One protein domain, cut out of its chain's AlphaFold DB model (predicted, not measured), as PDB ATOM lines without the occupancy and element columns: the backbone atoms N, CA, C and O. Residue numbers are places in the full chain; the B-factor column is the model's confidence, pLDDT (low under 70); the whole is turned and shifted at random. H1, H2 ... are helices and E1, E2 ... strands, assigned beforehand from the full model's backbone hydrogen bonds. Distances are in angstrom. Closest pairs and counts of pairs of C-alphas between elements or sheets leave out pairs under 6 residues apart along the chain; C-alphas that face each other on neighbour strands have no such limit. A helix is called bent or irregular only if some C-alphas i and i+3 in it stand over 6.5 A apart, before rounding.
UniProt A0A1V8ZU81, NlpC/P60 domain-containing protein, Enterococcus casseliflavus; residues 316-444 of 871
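What this domain is: This is residues 316 to 444 of the 871 residues of the protein "NlpC/P60 domain-containing protein" of Enterococcus casseliflavus (UniProt A0A1V8ZU81). One long helix, H1, runs along much of the domain's length, with a small, strongly twisted sheet of four strands at its far end and the shorter helices H2 and H5 toward its beginning. H3 packs on H1 with one stretch between these two ends and runs straight into the hairpin E3 and E4, while the bent strand E2 passes close to the end of H1. The printed part has 129 residues with five named helices and four named strands, in the order H1 E1 E2 H2 H3 E3 E4 H4 H5; the sheet, in the order E2 E1 E4 E3, is mixed. The class is mixed, helices and strands, and the whole is compact, with a radius of gyration of the C-alphas of 15.9 A and spans of 43 by 29 by 27 A.

How they stand to each other: H1, residues 316 to 337, is on the sheet at a height of 7.3 A over it. It lies only just over E2, residues 348 to 356, with 3 of its C-alphas on that strand, and runs slantwise to it at 53 degrees on the local plane. The closest C-alphas of the two, of Gln 337 and Glu 353, are 4.7 A apart; E2 bends by 104 degrees at residue 353. E1, residues 342 to 345, and E2 meet only at a point, where C-alphas 344 and 349 face each other at 4.4 A. E1 is parallel to E4, residues 411 to 416, with N 412 and O 342 at 2.8 A, within hydrogen-bond range. E4 and E3, residues 403 to 408, form an antiparallel hairpin, with N 406 and O 413 at 2.8 A. H3, residues 391 to 402, only grazes the sheet with residues 397 to 402. It touches H1 with H1's residues 324 to 328 alone, closest at the C-alphas of Val 325 and Leu 395, 7.2 A, at a steep tilt of 41 degrees, the same way. H2, residues 362 to 372, touches H5, residues 431 to 443, closest at the C-alphas of Gly 366 and Phe 437, 6.3 A, at a steep tilt of 50 degrees, opposite ways. H2 only just touches H4, residues 419 to 422, with 3 pairs of C-alphas within 8 A, the closest those of Pro 363 and Ile 420 at 5.7 A. In H1, H2, H3 and H5 every O i to N i+4 pair is within hydrogen-bond range; H4 is too short for such a pair.

Where its parts are: H1 begins at C-alpha 316, (-38.394, -9.532, -26.907), and is 31.3 A long. E3 measures 16.6 A and E4 16.2 A. H5, 18.4 A long, ends at C-alpha 443, (-23.957, -24.531, -22.859).

The domain as a whole: The two C-alphas farthest apart, of Asn 409 and Ile 443, are 48.2 A apart. The printed part has no cut. The link from H2 to H3, residues 373 to 390, is long. Mean pLDDT of the printed part is 79.5, with residues 423 to 444 among those under 70.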
ATOM      1  N   VAL A 316     -37.976 -10.763 -26.210       90.50
ATOM      2  CA  VAL A 316     -38.394  -9.532 -26.907       90.50
ATOM      3  C   VAL A 316     -37.330  -8.434 -26.789       90.50
ATOM      4  O   VAL A 316     -36.996  -7.804 -27.792       90.50
ATOM      5  N   ALA A 317     -36.762  -8.219 -25.600       91.00
ATOM      6  CA  ALA A 317     -35.711  -7.225 -25.385       91.00
ATOM      7  C   ALA A 317     -34.416  -7.621 -26.114       91.00
ATOM      8  O   ALA A 317     -33.804  -6.793 -26.790       91.00
ATOM      9  N   LEU A 318     -34.050  -8.906 -26.073       92.75
ATOM     10  CA  LEU A 318     -32.910  -9.448 -26.822       92.75
ATOM     11  C   LEU A 318     -33.092  -9.303 -28.344       92.75
ATOM     12  O   LEU A 318     -32.151  -8.938 -29.049       92.75
ATOM     13  N   SER A 319     -34.313  -9.502 -28.851       95.38
ATOM     14  CA  SER A 319     -34.645  -9.309 -30.272       95.38
ATOM     15  C   SER A 319     -34.524  -7.843 -30.700       95.38
ATOM     16  O   SER A 319     -34.089  -7.568 -31.815       95.38
ATOM     17  N   GLN A 320     -34.856  -6.896 -29.816       94.88
ATOM     18  CA  GLN A 320     -34.667  -5.460 -30.062       94.88
ATOM     19  C   GLN A 320     -33.186  -5.061 -30.093       94.88
ATOM     20  O   GLN A 320     -32.809  -4.201 -30.885       94.88
ATOM     21  N   VAL A 321     -32.336  -5.689 -29.272       94.94
ATOM     22  CA  VAL A 321     -30.874  -5.490 -29.319       94.94
ATOM     23  C   VAL A 321     -30.304  -6.006 -30.641       94.94
ATOM     24  O   VAL A 321     -29.571  -5.276 -31.304       94.94
ATOM     25  N   TRP A 322     -30.692  -7.216 -31.063       95.12
ATOM     26  CA  TRP A 322     -30.336  -7.765 -32.379       95.12
ATOM     27  C   TRP A 322     -30.775  -6.845 -33.522       95.12
ATOM     28  O   TRP A 322     -29.969  -6.483 -34.379       95.12
ATOM     29  N   GLU A 323     -32.038  -6.419 -33.516       97.06
ATOM     30  CA  GLU A 323     -32.562  -5.498 -34.522       97.06
ATOM     31  C   GLU A 323     -31.771  -4.182 -34.555       97.06
ATOM     32  O   GLU A 323     -31.430  -3.717 -35.635       97.06
ATOM     33  N   TYR A 324     -31.415  -3.612 -33.403       98.00
ATOM     34  CA  TYR A 324     -30.679  -2.349 -33.360       98.00
ATOM     35  C   TYR A 324     -29.225  -2.472 -33.842       98.00
ATOM     36  O   TYR A 324     -28.763  -1.622 -34.600       98.00
ATOM     37  N   VAL A 325     -28.495  -3.528 -33.463       97.25
ATOM     38  CA  VAL A 325     -27.104  -3.710 -33.926       97.25
ATOM     39  C   VAL A 325     -27.054  -4.030 -35.424       97.25
ATOM     40  O   VAL A 325     -26.213  -3.488 -36.138       97.25
ATOM     41  N   THR A 326     -27.991  -4.837 -35.930       97.81
ATOM     42  CA  THR A 326     -28.103  -5.080 -37.380       97.81
ATOM     43  C   THR A 326     -28.508  -3.827 -38.167       97.81
ATOM     44  O   THR A 326     -28.094  -3.671 -39.316       97.81
ATOM     45  N   ASP A 327     -29.256  -2.898 -37.559       98.31
ATOM     46  CA  ASP A 327     -29.559  -1.590 -38.153       98.31
ATOM     47  C   ASP A 327     -28.288  -0.744 -38.328       98.31
ATOM     48  O   ASP A 327     -28.017  -0.244 -39.421       98.31
ATOM     49  N   LEU A 328     -27.455  -0.668 -37.281       98.12
ATOM     50  CA  LEU A 328     -26.158   0.018 -37.312       98.12
ATOM     51  C   LEU A 328     -25.199  -0.599 -38.349       98.12
ATOM     52  O   LEU A 328     -24.535   0.130 -39.086       98.12
ATOM     53  N   ASP A 329     -25.159  -1.932 -38.453       96.50
ATOM     54  CA  ASP A 329     -24.408  -2.658 -39.488       96.50
ATOM     55  C   ASP A 329     -24.856  -2.273 -40.907       96.50
ATOM     56  O   ASP A 329     -24.023  -1.978 -41.773       96.50
ATOM     57  N   ALA A 330     -26.170  -2.234 -41.153       97.38
ATOM     58  CA  ALA A 330     -26.736  -1.886 -42.452       97.38
ATOM     59  C   ALA A 330     -26.500  -0.408 -42.811       97.38
ATOM     60  O   ALA A 330     -26.120  -0.098 -43.942       97.38
ATOM     61  N   GLU A 331     -26.656   0.514 -41.858       97.25
ATOM     62  CA  GLU A 331     -26.356   1.936 -42.062       97.25
ATOM     63  C   GLU A 331     -24.872   2.175 -42.337       97.25
ATOM     64  O   GLU A 331     -24.519   2.915 -43.263       97.25
ATOM     65  N   LYS A 332     -23.991   1.499 -41.594       95.62
ATOM     66  CA  LYS A 332     -22.548   1.595 -41.805       95.62
ATOM     67  C   LYS A 332     -22.149   1.037 -43.168       95.62
ATOM     68  O   LYS A 332     -21.437   1.719 -43.903       95.62
ATOM     69  N   THR A 333     -22.679  -0.125 -43.544       94.56
ATOM     70  CA  THR A 333     -22.505  -0.733 -44.871       94.56
ATOM     71  C   THR A 333     -22.928   0.223 -45.991       94.56
ATOM     72  O   THR A 333     -22.144   0.502 -46.898       94.56
ATOM     73  N   LEU A 334     -24.123   0.818 -45.895       95.56
ATOM     74  CA  LEU A 334     -24.607   1.790 -46.881       95.56
ATOM     75  C   LEU A 334     -23.739   3.049 -46.956       95.56
ATOM     76  O   LEU A 334     -23.544   3.580 -48.050       95.56
ATOM     77  N   SER A 335     -23.205   3.527 -45.826       93.75
ATOM     78  CA  SER A 335     -22.301   4.686 -45.812       93.75
ATOM     79  C   SER A 335     -20.996   4.429 -46.575       93.75
ATOM     80  O   SER A 335     -20.449   5.349 -47.179       93.75
ATOM     81  N   ILE A 336     -20.533   3.174 -46.594       91.56
ATOM     82  CA  ILE A 336     -19.323   2.732 -47.295       91.56
ATOM     83  C   ILE A 336     -19.616   2.577 -48.788       91.56
ATOM     84  O   ILE A 336     -18.975   3.238 -49.604       91.56
ATOM     85  N   GLN A 337     -20.642   1.792 -49.142       90.94
ATOM     86  CA  GLN A 337     -21.063   1.562 -50.531       90.94
ATOM     87  C   GLN A 337     -21.341   2.874 -51.286       90.94
ATOM     88  O   GLN A 337     -20.951   3.024 -52.442       90.94
ATOM     89  N   LYS A 338     -21.985   3.848 -50.625       91.25
ATOM     90  CA  LYS A 338     -22.354   5.153 -51.211       91.25
ATOM     91  C   LYS A 338     -21.257   6.219 -51.090       91.25
ATOM     92  O   LYS A 338     -21.418   7.313 -51.634       91.25
ATOM     93  N   GLY A 339     -20.156   5.933 -50.393       87.12
ATOM     94  CA  GLY A 339     -19.015   6.839 -50.275       87.12
ATOM     95  C   GLY A 339     -18.337   7.078 -51.627       87.12
ATOM     96  O   GLY A 339     -18.289   6.194 -52.480       87.12
ATOM     97  N   GLN A 340     -17.793   8.276 -51.856       79.12
ATOM     98  CA  GLN A 340     -17.043   8.573 -53.091       79.12
ATOM     99  C   GLN A 340     -15.563   8.176 -53.014       79.12
ATOM    100  O   GLN A 340     -14.922   8.020 -54.048       79.12
ATOM    101  N   GLU A 341     -15.045   7.994 -51.803       82.38
ATOM    102  CA  GLU A 341     -13.644   7.700 -51.511       82.38
ATOM    103  C   GLU A 341     -13.260   6.249 -51.853       82.38
ATOM    104  O   GLU A 341     -14.119   5.365 -51.939       82.38
ATOM    105  N   ALA A 342     -11.959   6.007 -52.034       82.00
ATOM    106  CA  ALA A 342     -11.404   4.655 -51.995       82.00
ATOM    107  C   ALA A 342     -11.508   4.106 -50.563       82.00
ATOM    108  O   ALA A 342     -11.463   4.874 -49.604       82.00
ATOM    109  N   VAL A 343     -11.646   2.791 -50.398       84.56
ATOM    110  CA  VAL A 343     -11.831   2.174 -49.076       84.56
ATOM    111  C   VAL A 343     -10.735   1.152 -48.829       84.56
ATOM    112  O   VAL A 343     -10.498   0.287 -49.671       84.56
ATOM    113  N   THR A 344     -10.101   1.218 -47.659       79.44
ATOM    114  CA  THR A 344      -9.356   0.081 -47.110       79.44
ATOM    115  C   THR A 344     -10.084  -0.468 -45.894       79.44
ATOM    116  O   THR A 344     -10.707   0.282 -45.142       79.44
ATOM    117  N   ILE A 345     -10.016  -1.780 -45.685       77.19
ATOM    118  CA  ILE A 345     -10.505  -2.441 -44.476       77.19
ATOM    119  C   ILE A 345      -9.358  -3.267 -43.899       77.19
ATOM    120  O   ILE A 345      -8.684  -3.993 -44.626       77.19
ATOM    121  N   ASN A 346      -9.054  -3.070 -42.615       70.19
ATOM    122  CA  ASN A 346      -7.903  -3.664 -41.922       70.19
ATOM    123  C   ASN A 346      -6.578  -3.517 -42.710       70.19
ATOM    124  O   ASN A 346      -5.722  -4.398 -42.707       70.19
ATOM    125  N   GLY A 347      -6.416  -2.379 -43.402       66.88
ATOM    126  CA  GLY A 347      -5.238  -2.045 -44.213       66.88
ATOM    127  C   GLY A 347      -5.209  -2.629 -45.634       66.88
ATOM    128  O   GLY A 347      -4.236  -2.394 -46.344       66.88
ATOM    129  N   SER A 348      -6.241  -3.359 -46.071       59.16
ATOM    130  CA  SER A 348      -6.343  -3.945 -47.420       59.16
ATOM    131  C   SER A 348      -7.398  -3.231 -48.275       59.16
ATOM    132  O   SER A 348      -8.461  -2.887 -47.767       59.16
ATOM    133  N   SER A 349      -7.132  -3.018 -49.569       69.94
ATOM    134  CA  SER A 349      -8.064  -2.341 -50.494       69.94
ATOM    135  C   SER A 349      -9.369  -3.122 -50.697       69.94
ATOM    136  O   SER A 349      -9.348  -4.336 -50.914       69.94
ATOM    137  N   ALA A 350     -10.507  -2.426 -50.672       71.38
ATOM    138  CA  ALA A 350     -11.835  -3.008 -50.831       71.38
ATOM    139  C   ALA A 350     -12.652  -2.325 -51.936       71.38
ATOM    140  O   ALA A 350     -12.738  -1.097 -52.020       71.38
ATOM    141  N   ASN A 351     -13.348  -3.133 -52.740       76.62
ATOM    142  CA  ASN A 351     -14.478  -2.665 -53.524       76.62
ATOM    143  C   ASN A 351     -15.626  -2.348 -52.563       76.62
ATOM    144  O   ASN A 351     -16.362  -3.239 -52.137       76.62
ATOM    145  N   LYS A 352     -15.796  -1.057 -52.274       86.06
ATOM    146  CA  LYS A 352     -16.867  -0.522 -51.430       86.06
ATOM    147  C   LYS A 352     -18.262  -1.051 -51.783       86.06
ATOM    148  O   LYS A 352     -19.063  -1.208 -50.872       86.06
ATOM    149  N   GLU A 353     -18.543  -1.342 -53.057       82.62
ATOM    150  CA  GLU A 353     -19.850  -1.821 -53.533       82.62
ATOM    151  C   GLU A 353     -20.158  -3.246 -53.044       82.62
ATOM    152  O   GLU A 353     -21.314  -3.577 -52.796       82.62
ATOM    153  N   ASN A 354     -19.117  -4.057 -52.822       79.38
ATOM    154  CA  ASN A 354     -19.224  -5.443 -52.365       79.38
ATOM    155  C   ASN A 354     -19.156  -5.582 -50.832       79.38
ATOM    156  O   ASN A 354     -19.340  -6.683 -50.313       79.38
ATOM    157  N   VAL A 355     -18.881  -4.498 -50.097       84.06
ATOM    158  CA  VAL A 355     -18.799  -4.526 -48.629       84.06
ATOM    159  C   VAL A 355     -20.178  -4.819 -48.033       84.06
ATOM    160  O   VAL A 355     -21.156  -4.159 -48.384       84.06
ATOM    161  N   GLN A 356     -20.242  -5.760 -47.090       85.44
ATOM    162  CA  GLN A 356     -21.361  -6.004 -46.177       85.44
ATOM    163  C   GLN A 356     -20.808  -6.298 -44.780       85.44
ATOM    164  O   GLN A 356     -20.128  -7.301 -44.580       85.44
ATOM    165  N   LEU A 357     -21.082  -5.423 -43.811       87.94
ATOM    166  CA  LEU A 357     -20.583  -5.568 -42.441       87.94
ATOM    167  C   LEU A 357     -21.591  -6.310 -41.563       87.94
ATOM    168  O   LEU A 357     -22.775  -5.980 -41.561       87.94
ATOM    169  N   LEU A 358     -21.113  -7.303 -40.814       87.00
ATOM    170  CA  LEU A 358     -21.895  -8.088 -39.867       87.00
ATOM    171  C   LEU A 358     -21.160  -8.158 -38.520       87.00
ATOM    172  O   LEU A 358     -20.181  -8.886 -38.374       87.00
ATOM    173  N   THR A 359     -21.662  -7.433 -37.520       89.00
ATOM    174  CA  THR A 359     -21.186  -7.500 -36.132       89.00
ATOM    175  C   THR A 359     -21.613  -8.817 -35.476       89.00
ATOM    176  O   THR A 359     -22.767  -9.241 -35.609       89.00
ATOM    177  N   THR A 360     -20.715  -9.435 -34.702       81.69
ATOM    178  CA  THR A 360     -21.031 -10.551 -33.796       81.69
ATOM    179  C   THR A 360     -21.803 -10.044 -32.568       81.69
ATOM    180  O   THR A 360     -21.261  -9.370 -31.694       81.69
ATOM    181  N   ILE A 361     -23.108 -10.332 -32.501       88.25
ATOM    182  CA  ILE A 361     -24.022  -9.746 -31.495       88.25
ATOM    183  C   ILE A 361     -24.001 -10.514 -30.161       88.25
ATOM    184  O   ILE A 361     -24.200  -9.929 -29.097       88.25
ATOM    185  N   ASP A 362     -23.699 -11.808 -30.194       81.00
ATOM    186  CA  ASP A 362     -23.750 -12.695 -29.025       81.00
ATOM    187  C   ASP A 362     -22.786 -12.291 -27.886       81.00
ATOM    188  O   ASP A 362     -23.240 -12.167 -26.741       81.00
ATOM    189  N   PRO A 363     -21.505 -11.936 -28.149       76.62
ATOM    190  CA  PRO A 363     -20.620 -11.378 -27.120       76.62
ATOM    191  C   PRO A 363     -21.145 -10.080 -26.501       76.62
ATOM    192  O   PRO A 363     -20.945  -9.829 -25.312       76.62
ATOM    193  N   ILE A 364     -21.844  -9.259 -27.292       84.06
ATOM    194  CA  ILE A 364     -22.422  -7.990 -26.841       84.06
ATOM    195  C   ILE A 364     -23.574  -8.263 -25.867       84.06
ATOM    196  O   ILE A 364     -23.614  -7.679 -24.783       84.06
ATOM    197  N   ILE A 365     -24.475  -9.188 -26.202       85.50
ATOM    198  CA  ILE A 365     -25.589  -9.583 -25.327       85.50
ATOM    199  C   ILE A 365     -25.084 -10.174 -24.007       85.50
ATOM    200  O   ILE A 365     -25.522  -9.728 -22.945       85.50
ATOM    201  N   GLY A 366     -24.123 -11.103 -24.053       76.50
ATOM    202  CA  GLY A 366     -23.533 -11.687 -22.844       76.50
ATOM    203  C   GLY A 366     -22.905 -10.637 -21.917       76.50
ATOM    204  O   GLY A 366     -23.083 -10.694 -20.699       76.50
ATOM    205  N   TYR A 367     -22.230  -9.628 -22.481       76.31
ATOM    206  CA  TYR A 367     -21.649  -8.524 -21.713       76.31
ATOM    207  C   TYR A 367     -22.705  -7.640 -21.031       76.31
ATOM    208  O   TYR A 367     -22.593  -7.350 -19.836       76.31
ATOM    209  N   PHE A 368     -23.744  -7.217 -21.760       79.12
ATOM    210  CA  PHE A 368     -24.789  -6.368 -21.183       79.12
ATOM    211  C   PHE A 368     -25.635  -7.119 -20.136       79.12
ATOM    212  O   PHE A 368     -25.932  -6.540 -19.088       79.12
ATOM    213  N   ASP A 369     -25.938  -8.408 -20.329       77.94
ATOM    214  CA  ASP A 369     -26.650  -9.213 -19.319       77.94
ATOM    215  C   ASP A 369     -25.823  -9.409 -18.037       77.94
ATOM    216  O   ASP A 369     -26.339  -9.243 -16.926       77.94
ATOM    217  N   GLY A 370     -24.514  -9.656 -18.166       71.50
ATOM    218  CA  GLY A 370     -23.605  -9.747 -17.020       71.50
ATOM    219  C   GLY A 370     -23.566  -8.474 -16.160       71.50
ATOM    220  O   GLY A 370     -23.418  -8.550 -14.940       71.50
ATOM    221  N   LEU A 371     -23.745  -7.292 -16.764       73.00
ATOM    222  CA  LEU A 371     -23.649  -5.993 -16.077       73.00
ATOM    223  C   LEU A 371     -24.976  -5.416 -15.558       73.00
ATOM    224  O   LEU A 371     -24.978  -4.640 -14.584       73.00
ATOM    225  N   TYR A 372     -26.083  -5.739 -16.230       75.19
ATOM    226  CA  TYR A 372     -27.404  -5.161 -15.970       75.19
ATOM    227  C   TYR A 372     -28.457  -6.198 -15.570       75.19
ATOM    228  O   TYR A 372     -29.370  -5.854 -14.822       75.19
ATOM    229  N   GLY A 373     -28.315  -7.456 -15.993       76.00
ATOM    230  CA  GLY A 373     -29.358  -8.469 -15.872       76.00
ATOM    231  C   GLY A 373     -30.493  -8.192 -16.851       76.00
ATOM    232  O   GLY A 373     -30.326  -8.370 -18.050       76.00
ATOM    233  N   GLU A 374     -31.631  -7.727 -16.348       81.44
ATOM    234  CA  GLU A 374     -32.748  -7.287 -17.188       81.44
ATOM    235  C   GLU A 374     -32.503  -5.858 -17.704       81.44
ATOM    236  O   GLU A 374     -32.255  -4.924 -16.933       81.44
ATOM    237  N   TYR A 375     -32.565  -5.669 -19.023       85.81
ATOM    238  CA  TYR A 375     -32.344  -4.377 -19.671       85.81
ATOM    239  C   TYR A 375     -33.099  -4.244 -20.998       85.81
ATOM    240  O   TYR A 375     -33.247  -5.180 -21.773       85.81
ATOM    241  N   SER A 376     -33.510  -3.023 -21.316       89.56
ATOM    242  CA  SER A 376     -34.039  -2.641 -22.626       89.56
ATOM    243  C   SER A 376     -33.116  -1.613 -23.277       89.56
ATOM    244  O   SER A 376     -32.256  -1.036 -22.609       89.56
ATOM    245  N   LEU A 377     -33.341  -1.298 -24.554       90.50
ATOM    246  CA  LEU A 377     -32.639  -0.208 -25.246       90.50
ATOM    247  C   LEU A 377     -32.715   1.138 -24.488       90.50
ATOM    248  O   LEU A 377     -31.765   1.916 -24.530       90.50
ATOM    249  N   GLN A 378     -33.801   1.387 -23.745       90.81
ATOM    250  CA  GLN A 378     -34.010   2.620 -22.972       90.81
ATOM    251  C   GLN A 378     -33.505   2.547 -21.520       90.81
ATOM    252  O   GLN A 378     -33.594   3.536 -20.794       90.81
ATOM    253  N   THR A 379     -32.968   1.408 -21.071       87.44
ATOM    254  CA  THR A 379     -32.404   1.279 -19.719       87.44
ATOM    255  C   THR A 379     -31.195   2.200 -19.561       87.44
ATOM    256  O   THR A 379     -30.296   2.204 -20.402       87.44
ATOM    257  N   SER A 380     -31.157   2.980 -18.479       84.19
ATOM    258  CA  SER A 380     -30.053   3.903 -18.203       84.19
ATOM    259  C   SER A 380     -28.759   3.162 -17.853       84.19
ATOM    260  O   SER A 380     -28.759   2.292 -16.980       84.19
ATOM    261  N   VAL A 381     -27.638   3.539 -18.472       79.38
ATOM    262  CA  VAL A 381     -26.328   2.925 -18.192       79.38
ATOM    263  C   VAL A 381     -25.646   3.538 -16.967       79.38
ATOM    264  O   VAL A 381     -25.861   4.698 -16.614       79.38
ATOM    265  N   LYS A 382     -24.800   2.750 -16.291       68.31
ATOM    266  CA  LYS A 382     -24.043   3.191 -15.106       68.31
ATOM    267  C   LYS A 382     -22.881   4.111 -15.545       68.31
ATOM    268  O   LYS A 382     -21.948   3.609 -16.173       68.31
ATOM    269  N   PRO A 383     -22.839   5.410 -15.163       56.91
ATOM    270  CA  PRO A 383     -21.860   6.376 -15.700       56.91
ATOM    271  C   PRO A 383     -20.382   6.115 -15.361       56.91
ATOM    272  O   PRO A 383     -19.510   6.848 -15.814       56.91
ATOM    273  N   ALA A 384     -20.086   5.119 -14.522       57.41
ATOM    274  CA  ALA A 384     -18.722   4.773 -14.124       57.41
ATOM    275  C   ALA A 384     -17.937   4.011 -15.211       57.41
ATOM    276  O   ALA A 384     -16.710   3.980 -15.143       57.41
ATOM    277  N   TYR A 385     -18.629   3.411 -16.188       55.34
ATOM    278  CA  TYR A 385     -18.029   2.533 -17.205       55.34
ATOM    279  C   TYR A 385     -18.343   2.945 -18.650       55.34
ATOM    280  O   TYR A 385     -17.653   2.508 -19.565       55.34
ATOM    281  N   PHE A 386     -19.352   3.797 -18.858       64.75
ATOM    282  CA  PHE A 386     -19.975   4.031 -20.165       64.75
ATOM    283  C   PHE A 386     -20.087   5.517 -20.510       64.75
ATOM    284  O   PHE A 386     -20.070   6.372 -19.621       64.75
ATOM    285  N   LYS A 387     -20.176   5.826 -21.810       66.56
ATOM    286  CA  LYS A 387     -20.257   7.207 -22.324       66.56
ATOM    287  C   LYS A 387     -21.675   7.610 -22.722       66.56
ATOM    288  O   LYS A 387     -21.986   8.800 -22.684       66.56
ATOM    289  N   GLY A 388     -22.504   6.647 -23.112       73.69
ATOM    290  CA  GLY A 388     -23.926   6.834 -23.353       73.69
ATOM    291  C   GLY A 388     -24.702   7.078 -22.059       73.69
ATOM    292  O   GLY A 388     -24.182   6.960 -20.948       73.69
ATOM    293  N   LYS A 389     -25.977   7.423 -22.211       81.62
ATOM    294  CA  LYS A 389     -26.964   7.534 -21.129       81.62
ATOM    295  C   LYS A 389     -27.881   6.323 -21.066       81.62
ATOM    296  O   LYS A 389     -28.340   5.990 -19.978       81.62
ATOM    297  N   THR A 390     -28.112   5.658 -22.196       91.56
ATOM    298  CA  THR A 390     -28.940   4.450 -22.328       91.56
ATOM    299  C   THR A 390     -28.154   3.303 -22.961       91.56
ATOM    300  O   THR A 390     -27.099   3.524 -23.559       91.56
ATOM    301  N   ILE A 391     -28.674   2.075 -22.855       90.06
ATOM    302  CA  ILE A 391     -28.117   0.899 -23.546       90.06
ATOM    303  C   ILE A 391     -28.044   1.149 -25.058       90.06
ATOM    304  O   ILE A 391     -27.044   0.805 -25.675       90.06
ATOM    305  N   GLN A 392     -29.051   1.796 -25.654       93.94
ATOM    306  CA  GLN A 392     -29.050   2.149 -27.076       93.94
ATOM    307  C   GLN A 392     -27.889   3.083 -27.450       93.94
ATOM    308  O   GLN A 392     -27.160   2.803 -28.400       93.94
ATOM    309  N   GLU A 393     -27.679   4.167 -26.692       91.94
ATOM    310  CA  GLU A 393     -26.548   5.078 -26.925       91.94
ATOM    311  C   GLU A 393     -25.199   4.356 -26.764       91.94
ATOM    312  O   GLU A 393     -24.261   4.620 -27.515       91.94
ATOM    313  N   GLU A 394     -25.090   3.424 -25.812       90.44
ATOM    314  CA  GLU A 394     -23.848   2.682 -25.591       90.44
ATOM    315  C   GLU A 394     -23.605   1.575 -26.629       90.44
ATOM    316  O   GLU A 394     -22.462   1.365 -27.018       90.44
ATOM    317  N   LEU A 395     -24.653   0.930 -27.154       93.12
ATOM    318  CA  LEU A 395     -24.550   0.020 -28.300       93.12
ATOM    319  C   LEU A 395     -24.037   0.753 -29.547       93.12
ATOM    320  O   LEU A 395     -23.173   0.226 -30.242       93.12
ATOM    321  N   ALA A 396     -24.498   1.984 -29.795       94.56
ATOM    322  CA  ALA A 396     -23.984   2.817 -30.883       94.56
ATOM    323  C   ALA A 396     -22.517   3.234 -30.666       94.56
ATOM    324  O   ALA A 396     -21.718   3.192 -31.603       94.56
ATOM    325  N   ASN A 397     -22.137   3.593 -29.431       90.88
ATOM    326  CA  ASN A 397     -20.740   3.879 -29.083       90.88
ATOM    327  C   ASN A 397     -19.845   2.655 -29.316       90.88
ATOM    328  O   ASN A 397     -18.803   2.781 -29.958       90.88
ATOM    329  N   LEU A 398     -20.263   1.486 -28.821       89.75
ATOM    330  CA  LEU A 398     -19.549   0.222 -28.970       89.75
ATOM    331  C   LEU A 398     -19.405  -0.151 -30.447       89.75
ATOM    332  O   LEU A 398     -18.295  -0.422 -30.890       89.75
ATOM    333  N   HIS A 399     -20.482  -0.090 -31.232       94.44
ATOM    334  CA  HIS A 399     -20.447  -0.350 -32.676       94.44
ATOM    335  C   HIS A 399     -19.424   0.540 -33.396       94.44
ATOM    336  O   HIS A 399     -18.587   0.038 -34.140       94.44
ATOM    337  N   GLY A 400     -19.377   1.837 -33.075       92.50
ATOM    338  CA  GLY A 400     -18.355   2.755 -33.593       92.50
ATOM    339  C   GLY A 400     -16.920   2.495 -33.097       92.50
ATOM    340  O   GLY A 400     -15.969   2.978 -33.709       92.50
ATOM    341  N   GLN A 401     -16.738   1.741 -32.006       89.56
ATOM    342  CA  GLN A 401     -15.427   1.272 -31.529       89.56
ATOM    343  C   GLN A 401     -15.005  -0.051 -32.177       89.56
ATOM    344  O   GLN A 401     -13.808  -0.244 -32.406       89.56
ATOM    345  N   LEU A 402     -15.964  -0.930 -32.483       86.88
ATOM    346  CA  LEU A 402     -15.755  -2.150 -33.264       86.88
ATOM    347  C   LEU A 402     -15.504  -1.827 -34.745       86.88
ATOM    348  O   LEU A 402     -14.706  -2.504 -35.381       86.88
ATOM    349  N   ILE A 403     -16.132  -0.773 -35.280       92.12
ATOM    350  CA  ILE A 403     -16.045  -0.351 -36.688       92.12
ATOM    351  C   ILE A 403     -15.548   1.097 -36.779       92.12
ATOM    352  O   ILE A 403     -16.293   2.043 -37.065       92.12
ATOM    353  N   GLN A 404     -14.252   1.279 -36.540       91.00
ATOM    354  CA  GLN A 404     -13.611   2.590 -36.611       91.00
ATOM    355  C   GLN A 404     -13.379   2.989 -38.072       91.00
ATOM    356  O   GLN A 404     -13.080   2.152 -38.922       91.00
ATOM    357  N   SER A 405     -13.506   4.277 -38.393       90.19
ATOM    358  CA  SER A 405     -13.227   4.787 -39.743       90.19
ATOM    359  C   SER A 405     -12.472   6.105 -39.694       90.19
ATOM    360  O   SER A 405     -12.829   7.003 -38.933       90.19
ATOM    361  N   THR A 406     -11.431   6.219 -40.517       88.88
ATOM    362  CA  THR A 406     -10.576   7.401 -40.635       88.88
ATOM    363  C   THR A 406     -10.446   7.790 -42.102       88.88
ATOM    364  O   THR A 406      -9.813   7.078 -42.872       88.88
ATOM    365  N   SER A 407     -11.006   8.937 -42.483       86.00
ATOM    366  CA  SER A 407     -10.924   9.456 -43.854       86.00
ATOM    367  C   SER A 407      -9.771  10.453 -44.000       86.00
ATOM    368  O   SER A 407      -9.672  11.418 -43.234       86.00
ATOM    369  N   LYS A 408      -8.885  10.234 -44.977       81.69
ATOM    370  CA  LYS A 408      -7.770  11.122 -45.355       81.69
ATOM    371  C   LYS A 408      -7.534  11.036 -46.862       81.69
ATOM    372  O   LYS A 408      -7.528   9.953 -47.422       81.69
ATOM    373  N   ASN A 409      -7.255  12.166 -47.514       76.19
ATOM    374  CA  ASN A 409      -6.788  12.212 -48.910       76.19
ATOM    375  C   ASN A 409      -7.642  11.400 -49.919       76.19
ATOM    376  O   ASN A 409      -7.085  10.736 -50.783       76.19
ATOM    377  N   GLN A 410      -8.979  11.471 -49.826       79.88
ATOM    378  CA  GLN A 410      -9.929  10.695 -50.655       79.88
ATOM    379  C   GLN A 410      -9.890   9.165 -50.451       79.88
ATOM    380  O   GLN A 410     -10.409   8.416 -51.280       79.88
ATOM    381  N   GLN A 411      -9.336   8.711 -49.326       82.88
ATOM    382  CA  GLN A 411      -9.349   7.326 -48.871       82.88
ATOM    383  C   GLN A 411      -9.960   7.244 -47.464       82.88
ATOM    384  O   GLN A 411      -9.589   8.005 -46.569       82.88
ATOM    385  N   THR A 412     -10.878   6.302 -47.257       88.44
ATOM    386  CA  THR A 412     -11.408   5.929 -45.944       88.44
ATOM    387  C   THR A 412     -10.784   4.610 -45.504       88.44
ATOM    388  O   THR A 412     -11.018   3.567 -46.110       88.44
ATOM    389  N   ASP A 413     -10.024   4.658 -44.413       85.44
ATOM    390  CA  ASP A 413      -9.476   3.476 -43.753       85.44
ATOM    391  C   ASP A 413     -10.442   3.002 -42.666       85.44
ATOM    392  O   ASP A 413     -10.769   3.749 -41.738       85.44
ATOM    393  N   ILE A 414     -10.890   1.754 -42.766       88.50
ATOM    394  CA  ILE A 414     -11.785   1.099 -41.812       88.50
ATOM    395  C   ILE A 414     -10.975   0.094 -41.000       88.50
ATOM    396  O   ILE A 414     -10.201  -0.685 -41.554       88.50
ATOM    397  N   GLN A 415     -11.148   0.110 -39.682       84.31
ATOM    398  CA  GLN A 415     -10.575  -0.882 -38.775       84.31
ATOM    399  C   GLN A 415     -11.720  -1.607 -38.073       84.31
ATOM    400  O   GLN A 415     -12.551  -0.969 -37.421       84.31
ATOM    401  N   LEU A 416     -11.762  -2.923 -38.260       82.12
ATOM    402  CA  LEU A 416     -12.746  -3.841 -37.705       82.12
ATOM    403  C   LEU A 416     -12.117  -4.643 -36.568       82.12
ATOM    404  O   LEU A 416     -11.095  -5.303 -36.756       82.12
ATOM    405  N   THR A 417     -12.771  -4.611 -35.413       76.94
ATOM    406  CA  THR A 417     -12.444  -5.398 -34.222       76.94
ATOM    407  C   THR A 417     -13.668  -6.225 -33.860       76.94
ATOM    408  O   THR A 417     -14.756  -5.667 -33.724       76.94
ATOM    409  N   GLU A 418     -13.513  -7.533 -33.671       71.75
ATOM    410  CA  GLU A 418     -14.624  -8.372 -33.215       71.75
ATOM    411  C   GLU A 418     -15.001  -8.072 -31.762       71.75
ATOM    412  O   GLU A 418     -14.148  -7.752 -30.926       71.75
ATOM    413  N   ALA A 419     -16.287  -8.220 -31.433       75.56
ATOM    414  CA  ALA A 419     -16.789  -7.924 -30.092       75.56
ATOM    415  C   ALA A 419     -16.072  -8.760 -29.016       75.56
ATOM    416  O   ALA A 419     -15.716  -8.241 -27.958       75.56
ATOM    417  N   ILE A 420     -15.782 -10.033 -29.308       65.69
ATOM    418  CA  ILE A 420     -15.064 -10.927 -28.390       65.69
ATOM    419  C   ILE A 420     -13.629 -10.463 -28.091       65.69
ATOM    420  O   ILE A 420     -13.177 -10.567 -26.948       65.69
ATOM    421  N   ASP A 421     -12.928  -9.891 -29.071       65.88
ATOM    422  CA  ASP A 421     -11.568  -9.376 -28.891       65.88
ATOM    423  C   ASP A 421     -11.576  -8.044 -28.136       65.88
ATOM    424  O   ASP A 421     -10.778  -7.845 -27.218       65.88
ATOM    425  N   TYR A 422     -12.537  -7.166 -28.440       73.88
ATOM    426  CA  TYR A 422     -12.748  -5.917 -27.703       73.88
ATOM    427  C   TYR A 422     -13.006  -6.163 -26.204       73.88
ATOM    428  O   TYR A 422     -12.481  -5.458 -25.335       73.88
ATOM    429  N   PHE A 423     -13.759  -7.217 -25.887       69.25
ATOM    430  CA  PHE A 423     -14.016  -7.674 -24.521       69.25
ATOM    431  C   PHE A 423     -12.879  -8.524 -23.909       69.25
ATOM    432  O   PHE A 423     -12.885  -8.804 -22.708       69.25
ATOM    433  N   SER A 424     -11.850  -8.886 -24.681       58.44
ATOM    434  CA  SER A 424     -10.707  -9.680 -24.202       58.44
ATOM    435  C   SER A 424      -9.567  -8.854 -23.572       58.44
ATOM    436  O   SER A 424      -8.656  -9.441 -22.979       58.44
ATOM    437  N   ASP A 425      -9.620  -7.513 -23.561       61.50
ATOM    438  CA  ASP A 425      -8.714  -6.685 -22.732       61.50
ATOM    439  C   ASP A 425      -9.078  -6.826 -21.235       61.50
ATOM    440  O   ASP A 425     -10.230  -6.645 -20.832       61.50
ATOM    441  N   GLU A 426      -8.098  -7.176 -20.390       50.78
ATOM    442  CA  GLU A 426      -8.264  -7.333 -18.930       50.78
ATOM    443  C   GLU A 426      -8.730  -6.049 -18.223       50.78
ATOM    444  O   GLU A 426      -9.228  -6.105 -17.100       50.78
ATOM    445  N   LYS A 427      -8.600  -4.885 -18.868       54.91
ATOM    446  CA  LYS A 427      -9.116  -3.609 -18.352       54.91
ATOM    447  C   LYS A 427     -10.621  -3.433 -18.562       54.91
ATOM    448  O   LYS A 427     -11.222  -2.618 -17.866       54.91
ATOM    449  N   THR A 428     -11.210  -4.158 -19.513       52.12
ATOM    450  CA  THR A 428     -12.610  -3.993 -19.947       52.12
ATOM    451  C   THR A 428     -13.544  -5.015 -19.289       52.12
ATOM    452  O   THR A 428     -14.744  -4.769 -19.164       52.12
ATOM    453  N   PHE A 429     -13.007  -6.156 -18.848       58.50
ATOM    454  CA  PHE A 429     -13.788  -7.340 -18.486       58.50
ATOM    455  C   PHE A 429     -13.200  -8.018 -17.243       58.50
ATOM    456  O   PHE A 429     -12.020  -8.377 -17.233       58.50
ATOM    457  N   SER A 430     -14.005  -8.221 -16.194       58.09
ATOM    458  CA  SER A 430     -13.552  -8.998 -15.035       58.09
ATOM    459  C   SER A 430     -13.436 -10.483 -15.395       58.09
ATOM    460  O   SER A 430     -14.130 -10.984 -16.283       58.09
ATOM    461  N   GLN A 431     -12.572 -11.208 -14.678       59.38
ATOM    462  CA  GLN A 431     -12.400 -12.655 -14.860       59.38
ATOM    463  C   GLN A 431     -13.734 -13.416 -14.714       59.38
ATOM    464  O   GLN A 431     -13.964 -14.392 -15.418       59.38
ATOM    465  N   GLU A 432     -14.625 -12.939 -13.844       56.44
ATOM    466  CA  GLU A 432     -15.936 -13.539 -13.570       56.44
ATOM    467  C   GLU A 432     -16.860 -13.486 -14.793       56.44
ATOM    468  O   GLU A 432     -17.481 -14.492 -15.128       56.44
ATOM    469  N   ILE A 433     -16.898 -12.354 -15.511       57.72
ATOM    470  CA  ILE A 433     -17.705 -12.239 -16.736       57.72
ATOM    471  C   ILE A 433     -17.085 -13.100 -17.853       57.72
ATOM    472  O   ILE A 433     -17.825 -13.661 -18.654       57.72
ATOM    473  N   ARG A 434     -15.749 -13.289 -17.897       60.16
ATOM    474  CA  ARG A 434     -15.118 -14.226 -18.862       60.16
ATOM    475  C   ARG A 434     -15.543 -15.657 -18.608       60.16
ATOM    476  O   ARG A 434     -15.965 -16.334 -19.533       60.16
ATOM    477  N   GLU A 435     -15.474 -16.087 -17.352       60.88
ATOM    478  CA  GLU A 435     -15.923 -17.421 -16.960       60.88
ATOM    479  C   GLU A 435     -17.427 -17.596 -17.239       60.88
ATOM    480  O   GLU A 435     -17.823 -18.653 -17.710       60.88
ATOM    481  N   GLN A 436     -18.263 -16.567 -17.063       57.84
ATOM    482  CA  GLN A 436     -19.668 -16.615 -17.488       57.84
ATOM    483  C   GLN A 436     -19.829 -16.716 -19.016       57.84
ATOM    484  O   GLN A 436     -20.654 -17.500 -19.481       57.84
ATOM    485  N   PHE A 437     -19.062 -15.953 -19.798       58.78
ATOM    486  CA  PHE A 437     -19.155 -15.957 -21.258       58.78
ATOM    487  C   PHE A 437     -18.683 -17.283 -21.871       58.78
ATOM    488  O   PHE A 437     -19.405 -17.871 -22.674       58.78
ATOM    489  N   ASP A 438     -17.531 -17.801 -21.428       58.97
ATOM    490  CA  ASP A 438     -17.006 -19.113 -21.832       58.97
ATOM    491  C   ASP A 438     -18.038 -20.232 -21.559       58.97
ATOM    492  O   ASP A 438     -18.184 -21.161 -22.353       58.97
ATOM    493  N   LEU A 439     -18.798 -20.125 -20.460       56.31
ATOM    494  CA  LEU A 439     -19.838 -21.090 -20.086       56.31
ATOM    495  C   LEU A 439     -21.147 -20.927 -20.861       56.31
ATOM    496  O   LEU A 439     -21.751 -21.930 -21.235       56.31
ATOM    497  N   LEU A 440     -21.581 -19.697 -21.137       57.78
ATOM    498  CA  LEU A 440     -22.712 -19.446 -22.036       57.78
ATOM    499  C   LEU A 440     -22.420 -19.972 -23.443       57.78
ATOM    500  O   LEU A 440     -23.304 -20.538 -24.082       57.78
ATOM    501  N   TYR A 441     -21.173 -19.853 -23.895       55.81
ATOM    502  CA  TYR A 441     -20.712 -20.428 -25.150       55.81
ATOM    503  C   TYR A 441     -20.679 -21.973 -25.117       55.81
ATOM    504  O   TYR A 441     -21.096 -22.611 -26.078       55.81
ATOM    505  N   GLU A 442     -20.267 -22.603 -24.007       53.03
ATOM    506  CA  GLU A 442     -20.230 -24.076 -23.864       53.03
ATOM    507  C   GLU A 442     -21.617 -24.748 -23.708       53.03
ATOM    508  O   GLU A 442     -21.781 -25.930 -24.042       53.03
ATOM    509  N   ILE A 443     -22.603 -24.025 -23.166       55.41
ATOM    510  CA  ILE A 443     -23.957 -24.531 -22.859       55.41
ATOM    511  C   ILE A 443     -24.987 -24.131 -23.931       55.41
ATOM    512  O   ILE A 443     -26.027 -24.780 -24.058       55.41
ATOM    513  N   GLY A 444     -24.701 -23.071 -24.690       62.22
ATOM    514  CA  GLY A 444     -25.660 -22.364 -25.533       62.22
ATOM    515  C   GLY A 444     -26.306 -21.212 -24.759       62.22
ATOM    516  O   GLY A 444     -27.078 -21.416 -23.824       62.22
TER     517      GLY A 444